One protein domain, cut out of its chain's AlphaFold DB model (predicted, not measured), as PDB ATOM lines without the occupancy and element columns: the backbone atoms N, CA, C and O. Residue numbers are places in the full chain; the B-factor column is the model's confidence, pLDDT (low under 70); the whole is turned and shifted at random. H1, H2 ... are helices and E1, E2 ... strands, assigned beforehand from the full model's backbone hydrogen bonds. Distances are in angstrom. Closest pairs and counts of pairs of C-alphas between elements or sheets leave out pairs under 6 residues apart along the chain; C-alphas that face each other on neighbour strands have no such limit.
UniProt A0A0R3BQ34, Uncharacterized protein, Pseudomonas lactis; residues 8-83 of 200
ATOM      1  N   LEU A   8     110.040 107.644  96.020       72.31
ATOM      2  CA  LEU A   8     110.019 106.206  96.248       72.31
ATOM      3  C   LEU A   8     111.433 105.746  96.607       72.31
ATOM      4  O   LEU A   8     112.371 105.951  95.841       72.31
ATOM      5  N   ILE A   9     111.583 105.142  97.782       72.62
ATOM      6  CA  ILE A   9     112.834 104.556  98.251       72.62
ATOM      7  C   ILE A   9     112.712 103.048  98.113       72.62
ATOM      8  O   ILE A   9     111.905 102.426  98.805       72.62
ATOM      9  N   THR A  10     113.544 102.471  97.247       68.50
ATOM     10  CA  THR A  10     113.609 101.027  97.036       68.50
ATOM     11  C   THR A  10     114.960 100.439  97.441       68.50
ATOM     12  O   THR A  10     115.992 100.924  96.990       68.50
ATOM     13  N   GLY A  11     114.979  99.351  98.231       62.34
ATOM     14  CA  GLY A  11     116.194  98.520  98.421       62.34
ATOM     15  C   GLY A  11     115.931  97.009  98.557       62.34
ATOM     16  O   GLY A  11     114.796  96.606  98.810       62.34
ATOM     17  N   THR A  12     116.950  96.149  98.463       57.75
ATOM     18  CA  THR A  12     116.871  94.701  98.785       57.75
ATOM     19  C   THR A  12     117.001  94.454 100.298       57.75
ATOM     20  O   THR A  12     117.605  95.251 101.015       57.75
ATOM     21  N   SER A  13     116.333  93.429 100.845       55.00
ATOM     22  CA  SER A  13     116.362  93.141 102.296       55.00
ATOM     23  C   SER A  13     117.780  92.782 102.781       55.00
ATOM     24  O   SER A  13     118.507  92.106 102.062       55.00
ATOM     25  N   GLY A  14     118.182  93.235 103.979       50.34
ATOM     26  CA  GLY A  14     119.404  92.772 104.668       50.34
ATOM     27  C   GLY A  14     120.622  93.713 104.705       50.34
ATOM     28  O   GLY A  14     121.474  93.541 105.569       50.34
ATOM     29  N   LYS A  15     120.721  94.749 103.860       51.16
ATOM     30  CA  LYS A  15     121.874  95.680 103.871       51.16
ATOM     31  C   LYS A  15     121.532  97.020 104.531       51.16
ATOM     32  O   LYS A  15     121.103  97.944 103.853       51.16
ATOM     33  N   GLY A  16     121.670  97.130 105.857       54.59
ATOM     34  CA  GLY A  16     121.639  98.426 106.568       54.59
ATOM     35  C   GLY A  16     120.322  99.220 106.494       54.59
ATOM     36  O   GLY A  16     120.300 100.409 106.815       54.59
ATOM     37  N   LYS A  17     119.219  98.576 106.086       58.09
ATOM     38  CA  LYS A  17     117.929  99.236 105.852       58.09
ATOM     39  C   LYS A  17     117.396  99.960 107.075       58.09
ATOM     40  O   LYS A  17     116.960 101.081 106.901       58.09
ATOM     41  N   SER A  18     117.485  99.389 108.275       57.97
ATOM     42  CA  SER A  18     116.934 100.015 109.486       57.97
ATOM     43  C   SER A  18     117.527 101.403 109.755       57.97
ATOM     44  O   SER A  18     116.815 102.317 110.156       57.97
ATOM     45  N   ILE A  19     118.819 101.591 109.467       61.56
ATOM     46  CA  ILE A  19     119.502 102.882 109.622       61.56
ATOM     47  C   ILE A  19     119.090 103.838 108.494       61.56
ATOM     48  O   ILE A  19     118.834 105.020 108.733       61.56
ATOM     49  N   PHE A  20     118.984 103.330 107.264       63.03
ATOM     50  CA  PHE A  20     118.592 104.127 106.103       63.03
ATOM     51  C   PHE A  20     117.120 104.567 106.158       63.03
ATOM     52  O   PHE A  20     116.814 105.717 105.857       63.03
ATOM     53  N   THR A  21     116.212 103.692 106.594       69.62
ATOM     54  CA  THR A  21     114.783 103.982 106.761       69.62
ATOM     55  C   THR A  21     114.554 104.963 107.896       69.62
ATOM     56  O   THR A  21     113.761 105.880 107.732       69.62
ATOM     57  N   GLU A  22     115.278 104.848 109.013       73.38
ATOM     58  CA  GLU A  22     115.188 105.825 110.104       73.38
ATOM     59  C   GLU A  22     115.720 107.203 109.691       73.38
ATOM     60  O   GLU A  22     115.094 108.225 109.983       73.38
ATOM     61  N   ARG A  23     116.822 107.259 108.931       77.56
ATOM     62  CA  ARG A  23     117.319 108.522 108.364       77.56
ATOM     63  C   ARG A  23     116.318 109.126 107.378       77.56
ATOM     64  O   ARG A  23     115.980 110.299 107.509       77.56
ATOM     65  N   ALA A  24     115.790 108.321 106.458       74.50
ATOM     66  CA  ALA A  24     114.787 108.751 105.487       74.50
ATOM     67  C   ALA A  24     113.477 109.202 106.152       74.50
ATOM     68  O   ALA A  24     112.856 110.165 105.711       74.50
ATOM     69  N   LYS A  25     113.071 108.550 107.242       77.62
ATOM     70  CA  LYS A  25     111.909 108.927 108.055       77.62
ATOM     71  C   LYS A  25     112.125 110.265 108.750       77.62
ATOM     72  O   LYS A  25     111.230 111.110 108.722       77.62
ATOM     73  N   ARG A  26     113.306 110.496 109.336       79.38
ATOM     74  CA  ARG A  26     113.667 111.800 109.921       79.38
ATOM     75  C   ARG A  26     113.699 112.901 108.866       79.38
ATOM     76  O   ARG A  26     113.145 113.968 109.100       79.38
ATOM     77  N   GLU A  27     114.279 112.629 107.703       80.56
ATOM     78  CA  GLU A  27     114.363 113.583 106.595       80.56
ATOM     79  C   GLU A  27     112.984 113.905 106.005       80.56
ATOM     80  O   GLU A  27     112.650 115.072 105.797       80.56
ATOM     81  N   ALA A  28     112.129 112.894 105.818       79.06
ATOM     82  CA  ALA A  28     110.753 113.084 105.372       79.06
ATOM     83  C   ALA A  28     109.963 113.953 106.361       79.06
ATOM     84  O   ALA A  28     109.305 114.903 105.939       79.06
ATOM     85  N   ARG A  29     110.086 113.688 107.668       78.25
ATOM     86  CA  ARG A  29     109.437 114.492 108.715       78.25
ATOM     87  C   ARG A  29     109.969 115.922 108.766       78.25
ATOM     88  O   ARG A  29     109.167 116.847 108.843       78.25
ATOM     89  N   ALA A  30     111.284 116.113 108.659       81.06
ATOM     90  CA  ALA A  30     111.904 117.438 108.603       81.06
ATOM     91  C   ALA A  30     111.434 118.244 107.379       81.06
ATOM     92  O   ALA A  30     111.218 119.448 107.467       81.06
ATOM     93  N   ALA A  31     111.193 117.570 106.251       78.88
ATOM     94  CA  ALA A  31     110.638 118.166 105.039       78.88
ATOM     95  C   ALA A  31     109.101 118.337 105.066       78.88
ATOM     96  O   ALA A  31     108.509 118.673 104.035       78.88
ATOM     97  N   GLY A  32     108.435 118.058 106.196       78.69
ATOM     98  CA  GLY A  32     106.975 118.122 106.335       78.69
ATOM     99  C   GLY A  32     106.217 117.097 105.481       78.69
ATOM    100  O   GLY A  32     105.042 117.296 105.165       78.69
ATOM    101  N   ARG A  33     106.886 116.020 105.054       84.31
ATOM    102  CA  ARG A  33     106.319 114.944 104.233       84.31
ATOM    103  C   ARG A  33     105.830 113.800 105.110       84.31
ATOM    104  O   ARG A  33     106.386 113.513 106.167       84.31
ATOM    105  N   LEU A  34     104.808 113.111 104.621       83.75
ATOM    106  CA  LEU A  34     104.326 111.878 105.226       83.75
ATOM    107  C   LEU A  34     105.300 110.735 104.905       83.75
ATOM    108  O   LEU A  34     105.647 110.549 103.738       83.75
ATOM    109  N   PHE A  35     105.736 109.971 105.902       83.81
ATOM    110  CA  PHE A  35     106.577 108.796 105.675       83.81
ATOM    111  C   PHE A  35     105.708 107.543 105.704       83.81
ATOM    112  O   PHE A  35     105.017 107.293 106.683       83.81
ATOM    113  N   VAL A  36     105.741 106.764 104.630       82.88
ATOM    114  CA  VAL A  36     104.891 105.588 104.462       82.88
ATOM    115  C   VAL A  36     105.772 104.354 104.402       82.88
ATOM    116  O   VAL A  36     106.530 104.175 103.446       82.88
ATOM    117  N   ASP A  37     105.657 103.501 105.417       80.62
ATOM    118  CA  ASP A  37     106.312 102.198 105.434       80.62
ATOM    119  C   ASP A  37     105.340 101.112 104.966       80.62
ATOM    120  O   ASP A  37     104.407 100.724 105.670       80.62
ATOM    121  N   VAL A  38     105.561 100.616 103.749       77.19
ATOM    122  CA  VAL A  38     104.715  99.570 103.153       77.19
ATOM    123  C   VAL A  38     104.927  98.226 103.854       77.19
ATOM    124  O   VAL A  38     104.023  97.389 103.862       77.19
ATOM    125  N   LYS A  39     106.092  98.018 104.481       76.06
ATOM    126  CA  LYS A  39     106.384  96.797 105.234       76.06
ATOM    127  C   LYS A  39     105.540  96.727 106.509       76.06
ATOM    128  O   LYS A  39     104.933  95.694 106.760       76.06
ATOM    129  N   ALA A  40     105.425  97.835 107.245       74.25
ATOM    130  CA  ALA A  40     104.602  97.912 108.456       74.25
ATOM    131  C   ALA A  40     103.120  97.593 108.177       74.25
ATOM    132  O   ALA A  40     102.464  96.900 108.954       74.25
ATOM    133  N   TYR A  41     102.594  98.026 107.025       78.50
ATOM    134  CA  TYR A  41     101.238  97.665 106.599       78.50
ATOM    135  C   TYR A  41     101.072  96.151 106.385       78.50
ATOM    136  O   TYR A  41     100.105  95.571 106.877       78.50
ATOM    137  N   ARG A  42     102.011  95.504 105.681       66.75
ATOM    138  CA  ARG A  42     101.906  94.080 105.325       66.75
ATOM    139  C   ARG A  42     102.228  93.131 106.480       66.75
ATOM    140  O   ARG A  42     101.494  92.166 106.679       66.75
ATOM    141  N   ASP A  43     103.296  93.399 107.225       72.75
ATOM    142  CA  ASP A  43     103.825  92.471 108.231       72.75
ATOM    143  C   ASP A  43     103.180  92.692 109.606       72.75
ATOM    144  O   ASP A  43     102.904  91.740 110.333       72.75
ATOM    145  N   GLU A  44     102.888  93.948 109.954       69.88
ATOM    146  CA  GLU A  44     102.425  94.339 111.291       69.88
ATOM    147  C   GLU A  44     100.950  94.766 111.295       69.88
ATOM    148  O   GLU A  44     100.494  95.449 112.212       69.88
ATOM    149  N   LYS A  45     100.191  94.402 110.249       71.31
ATOM    150  CA  LYS A  45      98.792  94.822 110.027       71.31
ATOM    151  C   LYS A  45      98.587  96.345 110.116       71.31
ATOM    152  O   LYS A  45      97.495  96.814 110.428       71.31
ATOM    153  N   GLY A  46      99.630  97.127 109.835       68.81
ATOM    154  CA  GLY A  46      99.606  98.585 109.929       68.81
ATOM    155  C   GLY A  46      99.846  99.156 111.323       68.81
ATOM    156  O   GLY A  46      99.589 100.342 111.531       68.81
ATOM    157  N   SER A  47     100.359  98.357 112.261       71.50
ATOM    158  CA  SER A  47     100.863  98.864 113.537       71.50
ATOM    159  C   SER A  47     101.879  99.992 113.312       71.50
ATOM    160  O   SER A  47     102.731  99.923 112.428       71.50
ATOM    161  N   GLY A  48     101.755 101.076 114.082       73.06
ATOM    162  CA  GLY A  48     102.662 102.226 114.003       73.06
ATOM    163  C   GLY A  48     102.462 103.163 112.803       73.06
ATOM    164  O   GLY A  48     103.158 104.180 112.736       73.06
ATOM    165  N   LEU A  49     101.519 102.880 111.895       81.12
ATOM    166  CA  LEU A  49     101.128 103.795 110.818       81.12
ATOM    167  C   LEU A  49      99.964 104.687 111.260       81.12
ATOM    168  O   LEU A  49      98.946 104.214 111.764       81.12
ATOM    169  N   GLY A  50     100.079 105.991 111.017       82.44
ATOM    170  CA  GLY A  50      98.946 106.903 111.159       82.44
ATOM    171  C   GLY A  50      97.854 106.626 110.111       82.44
ATOM    172  O   GLY A  50      98.142 106.049 109.062       82.44
ATOM    173  N   PRO A  51      96.612 107.113 110.298       83.19
ATOM    174  CA  PRO A  51      95.492 106.826 109.385       83.19
ATOM    175  C   PRO A  51      95.780 107.153 107.910       83.19
ATOM    176  O   PRO A  51      95.390 106.431 106.996       83.19
ATOM    177  N   TYR A  52      96.514 108.239 107.669       85.75
ATOM    178  CA  TYR A  52      96.913 108.669 106.330       85.75
ATOM    179  C   TYR A  52      98.081 107.864 105.747       85.75
ATOM    180  O   TYR A  52      98.171 107.717 104.530       85.75
ATOM    181  N   GLU A  53      98.975 107.366 106.599       84.50
ATOM    182  CA  GLU A  53     100.104 106.517 106.202       84.50
ATOM    183  C   GLU A  53      99.600 105.124 105.845       84.50
ATOM    184  O   GLU A  53      99.976 104.583 104.808       84.50
ATOM    185  N   TYR A  54      98.669 104.610 106.649       84.62
ATOM    186  CA  TYR A  54      97.980 103.351 106.421       84.62
ATOM    187  C   TYR A  54      97.271 103.328 105.067       84.62
ATOM    188  O   TYR A  54      97.488 102.414 104.281       84.62
ATOM    189  N   GLU A  55      96.480 104.355 104.746       84.38
ATOM    190  CA  GLU A  55      95.750 104.422 103.474       84.38
ATOM    191  C   GLU A  55      96.696 104.430 102.260       84.38
ATOM    192  O   GLU A  55      96.439 103.759 101.262       84.38
ATOM    193  N   ILE A  56      97.815 105.159 102.328       84.81
ATOM    194  CA  ILE A  56      98.783 105.195 101.218       84.81
ATOM    195  C   ILE A  56      99.538 103.866 101.118       84.81
ATOM    196  O   ILE A  56      99.725 103.362 100.009       84.81
ATOM    197  N   ALA A  57      99.935 103.277 102.250       84.69
ATOM    198  CA  ALA A  57     100.589 101.972 102.282       84.69
ATOM    199  C   ALA A  57      99.676 100.877 101.724       84.69
ATOM    200  O   ALA A  57     100.112 100.095 100.880       84.69
ATOM    201  N   ARG A  58      98.400 100.877 102.126       82.50
ATOM    202  CA  ARG A  58      97.353  99.991 101.618       82.50
ATOM    203  C   ARG A  58      97.210 100.117 100.112       82.50
ATOM    204  O   ARG A  58      97.353  99.125  99.409       82.50
ATOM    205  N   ARG A  59      96.996 101.332  99.597       82.62
ATOM    206  CA  ARG A  59      96.821 101.545  98.151       82.62
ATOM    207  C   ARG A  59      98.040 101.116  97.348       82.62
ATOM    208  O   ARG A  59      97.884 100.485  96.308       82.62
ATOM    209  N   HIS A  60      99.240 101.415  97.841       80.94
ATOM    210  CA  HIS A  60     100.483 100.979  97.208       80.94
ATOM    211  C   HIS A  60     100.657  99.452  97.264       80.94
ATOM    212  O   HIS A  60     101.142  98.846  96.315       80.94
ATOM    213  N   SER A  61     100.267  98.820  98.371       77.56
ATOM    214  CA  SER A  61     100.350  97.373  98.587       77.56
ATOM    215  C   SER A  61      99.339  96.582  97.753       77.56
ATOM    216  O   SER A  61      99.691  95.528  97.228       77.56
ATOM    217  N   GLU A  62      98.099  97.063  97.680       77.38
ATOM    218  CA  GLU A  62      96.953  96.416  97.026       77.38
ATOM    219  C   GLU A  62      96.808  96.836  95.550       77.38
ATOM    220  O   GLU A  62      95.944  96.325  94.846       77.38
ATOM    221  N   GLY A  63      97.637  97.768  95.067       75.44
ATOM    222  CA  GLY A  63      97.573  98.263  93.688       75.44
ATOM    223  C   GLY A  63      96.320  99.093  93.388       75.44
ATOM    224  O   GLY A  63      95.905  99.196  92.236       75.44
ATOM    225  N   LEU A  64      95.703  99.687  94.413       74.50
ATOM    226  CA  LEU A  64      94.483 100.474  94.256       74.50
ATOM    227  C   LEU A  64      94.783 101.799  93.549       74.50
ATOM    228  O   LEU A  64      95.367 102.723  94.125       74.50
ATOM    229  N   ALA A  65      94.322 101.916  92.306       69.75
ATOM    230  CA  ALA A  65      94.350 103.154  91.544       69.75
ATOM    231  C   ALA A  65      93.079 103.981  91.806       69.75
ATOM    232  O   ALA A  65      91.969 103.454  91.842       69.75
ATOM    233  N   GLY A  66      93.220 105.294  91.987       76.75
ATOM    234  CA  GLY A  66      92.076 106.190  92.151       76.75
ATOM    235  C   GLY A  66      92.422 107.500  92.845       76.75
ATOM    236  O   GLY A  66      93.545 107.721  93.301       76.75
ATOM    237  N   LEU A  67      91.428 108.385  92.960       77.69
ATOM    238  CA  LEU A  67      91.596 109.661  93.650       77.69
ATOM    239  C   LEU A  67      91.923 109.433  95.129       77.69
ATOM    240  O   LEU A  67      91.220 108.700  95.829       77.69
ATOM    241  N   LEU A  68      92.969 110.099  95.617       81.81
ATOM    242  CA  LEU A  68      93.285 110.114  97.042       81.81
ATOM    243  C   LEU A  68      92.186 110.859  97.827       81.81
ATOM    244  O   LEU A  68      91.562 111.788  97.286       81.81
ATOM    245  N   PRO A  69      91.966 110.513  99.109       82.12
ATOM    246  CA  PRO A  69      91.133 111.300 100.015       82.12
ATOM    247  C   PRO A  69      91.543 112.776 100.006       82.12
ATOM    248  O   PRO A  69      92.726 113.095  99.868       82.12
ATOM    249  N   ARG A  70      90.584 113.700 100.165       81.06
ATOM    250  CA  ARG A  70      90.834 115.157 100.053       81.06
ATOM    251  C   ARG A  70      92.016 115.629 100.915       81.06
ATOM    252  O   ARG A  70      92.814 116.435 100.446       81.06
ATOM    253  N   ALA A  71      92.167 115.066 102.115       81.31
ATOM    254  CA  ALA A  71      93.255 115.359 103.049       81.31
ATOM    255  C   ALA A  71      94.658 114.939 102.555       81.31
ATOM    256  O   ALA A  71      95.658 115.491 103.010       81.31
ATOM    257  N   LEU A  72      94.737 113.980 101.626       80.38
ATOM    258  CA  LEU A  72      95.980 113.431 101.079       80.38
ATOM    259  C   LEU A  72      96.354 114.014  99.711       80.38
ATOM    260  O   LEU A  72      97.531 114.033  99.370       80.38
ATOM    261  N   ARG A  73      95.393 114.558  98.949       81.25
ATOM    262  CA  ARG A  73      95.621 115.072  97.578       81.25
ATOM    263  C   ARG A  73      96.709 116.144  97.469       81.25
ATOM    264  O   ARG A  73      97.351 116.248  96.434       81.25
ATOM    265  N   LYS A  74      96.878 116.970  98.508       79.50
ATOM    266  CA  LYS A  74      97.865 118.065  98.542       79.50
ATOM    267  C   LYS A  74      99.116 117.726  99.360       79.50
ATOM    268  O   LYS A  74     100.037 118.538  99.417       79.50
ATOM    269  N   LYS A  75      99.150 116.562 100.019       79.81
ATOM    270  CA  LYS A  75     100.272 116.165 100.873       79.81
ATOM    271  C   LYS A  75     101.351 115.479 100.047       79.81
ATOM    272  O   LYS A  75     101.069 114.646  99.190       79.81
ATOM    273  N   ARG A  76     102.603 115.810 100.350       80.75
ATOM    274  CA  ARG A  76     103.766 115.094  99.825       80.75
ATOM    275  C   ARG A  76     104.053 113.910 100.735       80.75
ATOM    276  O   ARG A  76     104.010 114.047 101.957       80.75
ATOM    277  N   TYR A  77     104.351 112.771 100.133       81.62
ATOM    278  CA  TYR A  77     104.667 111.552 100.860       81.62
ATOM    279  C   TYR A  77     105.890 110.861 100.260       81.62
ATOM    280  O   TYR A  77     106.165 110.987  99.062       81.62
ATOM    281  N   THR A  78     106.611 110.158 101.124       81.81
ATOM    282  CA  THR A  78     107.777 109.342 100.807       81.81
ATOM    283  C   THR A  78     107.422 107.898 101.119       81.81
ATOM    284  O   THR A  78     107.046 107.597 102.250       81.81
ATOM    285  N   ILE A  79     107.527 107.018 100.126       81.56
ATOM    286  CA  ILE A  79     107.214 105.595 100.270       81.56
ATOM    287  C   ILE A  79     108.520 104.825 100.419       81.56
ATOM    288  O   ILE A  79     109.399 104.923  99.565       81.56
ATOM    289  N   SER A  80     108.632 104.043 101.488       82.81
ATOM    290  CA  SER A  80     109.677 103.038 101.662       82.81
ATOM    291  C   SER A  80     109.109 101.672 101.284       82.81
ATOM    292  O   SER A  80     108.181 101.178 101.930       82.81
ATOM    293  N   SER A  81     109.646 101.065 100.225       71.38
ATOM    294  CA  SER A  81     109.226  99.747  99.740       71.38
ATOM    295  C   SER A  81     110.445  98.919  99.302       71.38
ATOM    296  O   SER A  81     111.405  99.468  98.785       71.38
ATOM    297  N   PRO A  82     110.514  97.603  99.528       67.25
ATOM    298  CA  PRO A  82     111.593  96.774  98.973       67.25
ATOM    299  C   PRO A  82     111.594  96.714  97.419       67.25
ATOM    300  O   PRO A  82     110.533  96.620  96.820       67.25
ATOM    301  N   VAL A  83     112.784  96.721  96.770       59.09
ATOM    302  CA  VAL A  83     112.992  96.682  95.282       59.09
ATOM    303  C   VAL A  83     112.330  95.477  94.624       59.09
ATOM    304  O   VAL A  83     111.931  95.540  93.469       59.09
TER     305      VAL A  83
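Overview. This is residues 8 to 83 of the 200 residues of an uncharacterized protein of Pseudomonas lactis (UniProt A0A0R3BQ34). A small parallel sheet is sandwiched between helices, H1 over one face and H3 over the other, with short H2 packed on H3. The 76 printed residues run E1, H1, E2, H2, H3, E3, class mixed, with sheet order E1, E3, E2. The whole is compact, with radius of gyration of the C-alphas 12.1 A and spans 36 by 27 by 21 A.

Along the chain. E1, residues 8 to 11, begins at C-alpha 8 (110.019, 106.206, 96.248). H1 is residues 17 to 30, 19.4 A long; E2 34 to 37; H2 38 to 43; H3 51 to 62, 16.2 A. E3, 77 to 82, 16.4 A, ends at C-alpha 82 (111.593, 96.774, 98.973).

Arrangement. Inner strand E3 is parallel to E1, with N 9 and O 79 at 2.8 A, and to E2, with N 36 and O 78 at 2.8 A, both within hydrogen-bond range. Three layers, helices on both faces of the sheet, have H1 along the strands at height 9.3 A over the sheet and H3 on the opposite face, slantwise, at 8.8 A. E1, H1, E2 form a split strand-helix-strand unit, E3 between its strands; E2, H2, H3, E3 form a strand-helix-strand unit, parallel neighbours joined through helices; both crossovers are right-handed. H2 only grazes the sheet and touches H3, about perpendicular at 80 degrees, the closest C-alphas, Val 38 and Ala 57, 4.9 A apart. In H1, H2 and H3 every O i to N i+4 pair is within hydrogen-bond range.

Size, cuts and confidence. The printed part has no cut; the link H3 to E3 is long, and pLDDT is under 70 for 18 residues, among them 10 to 21.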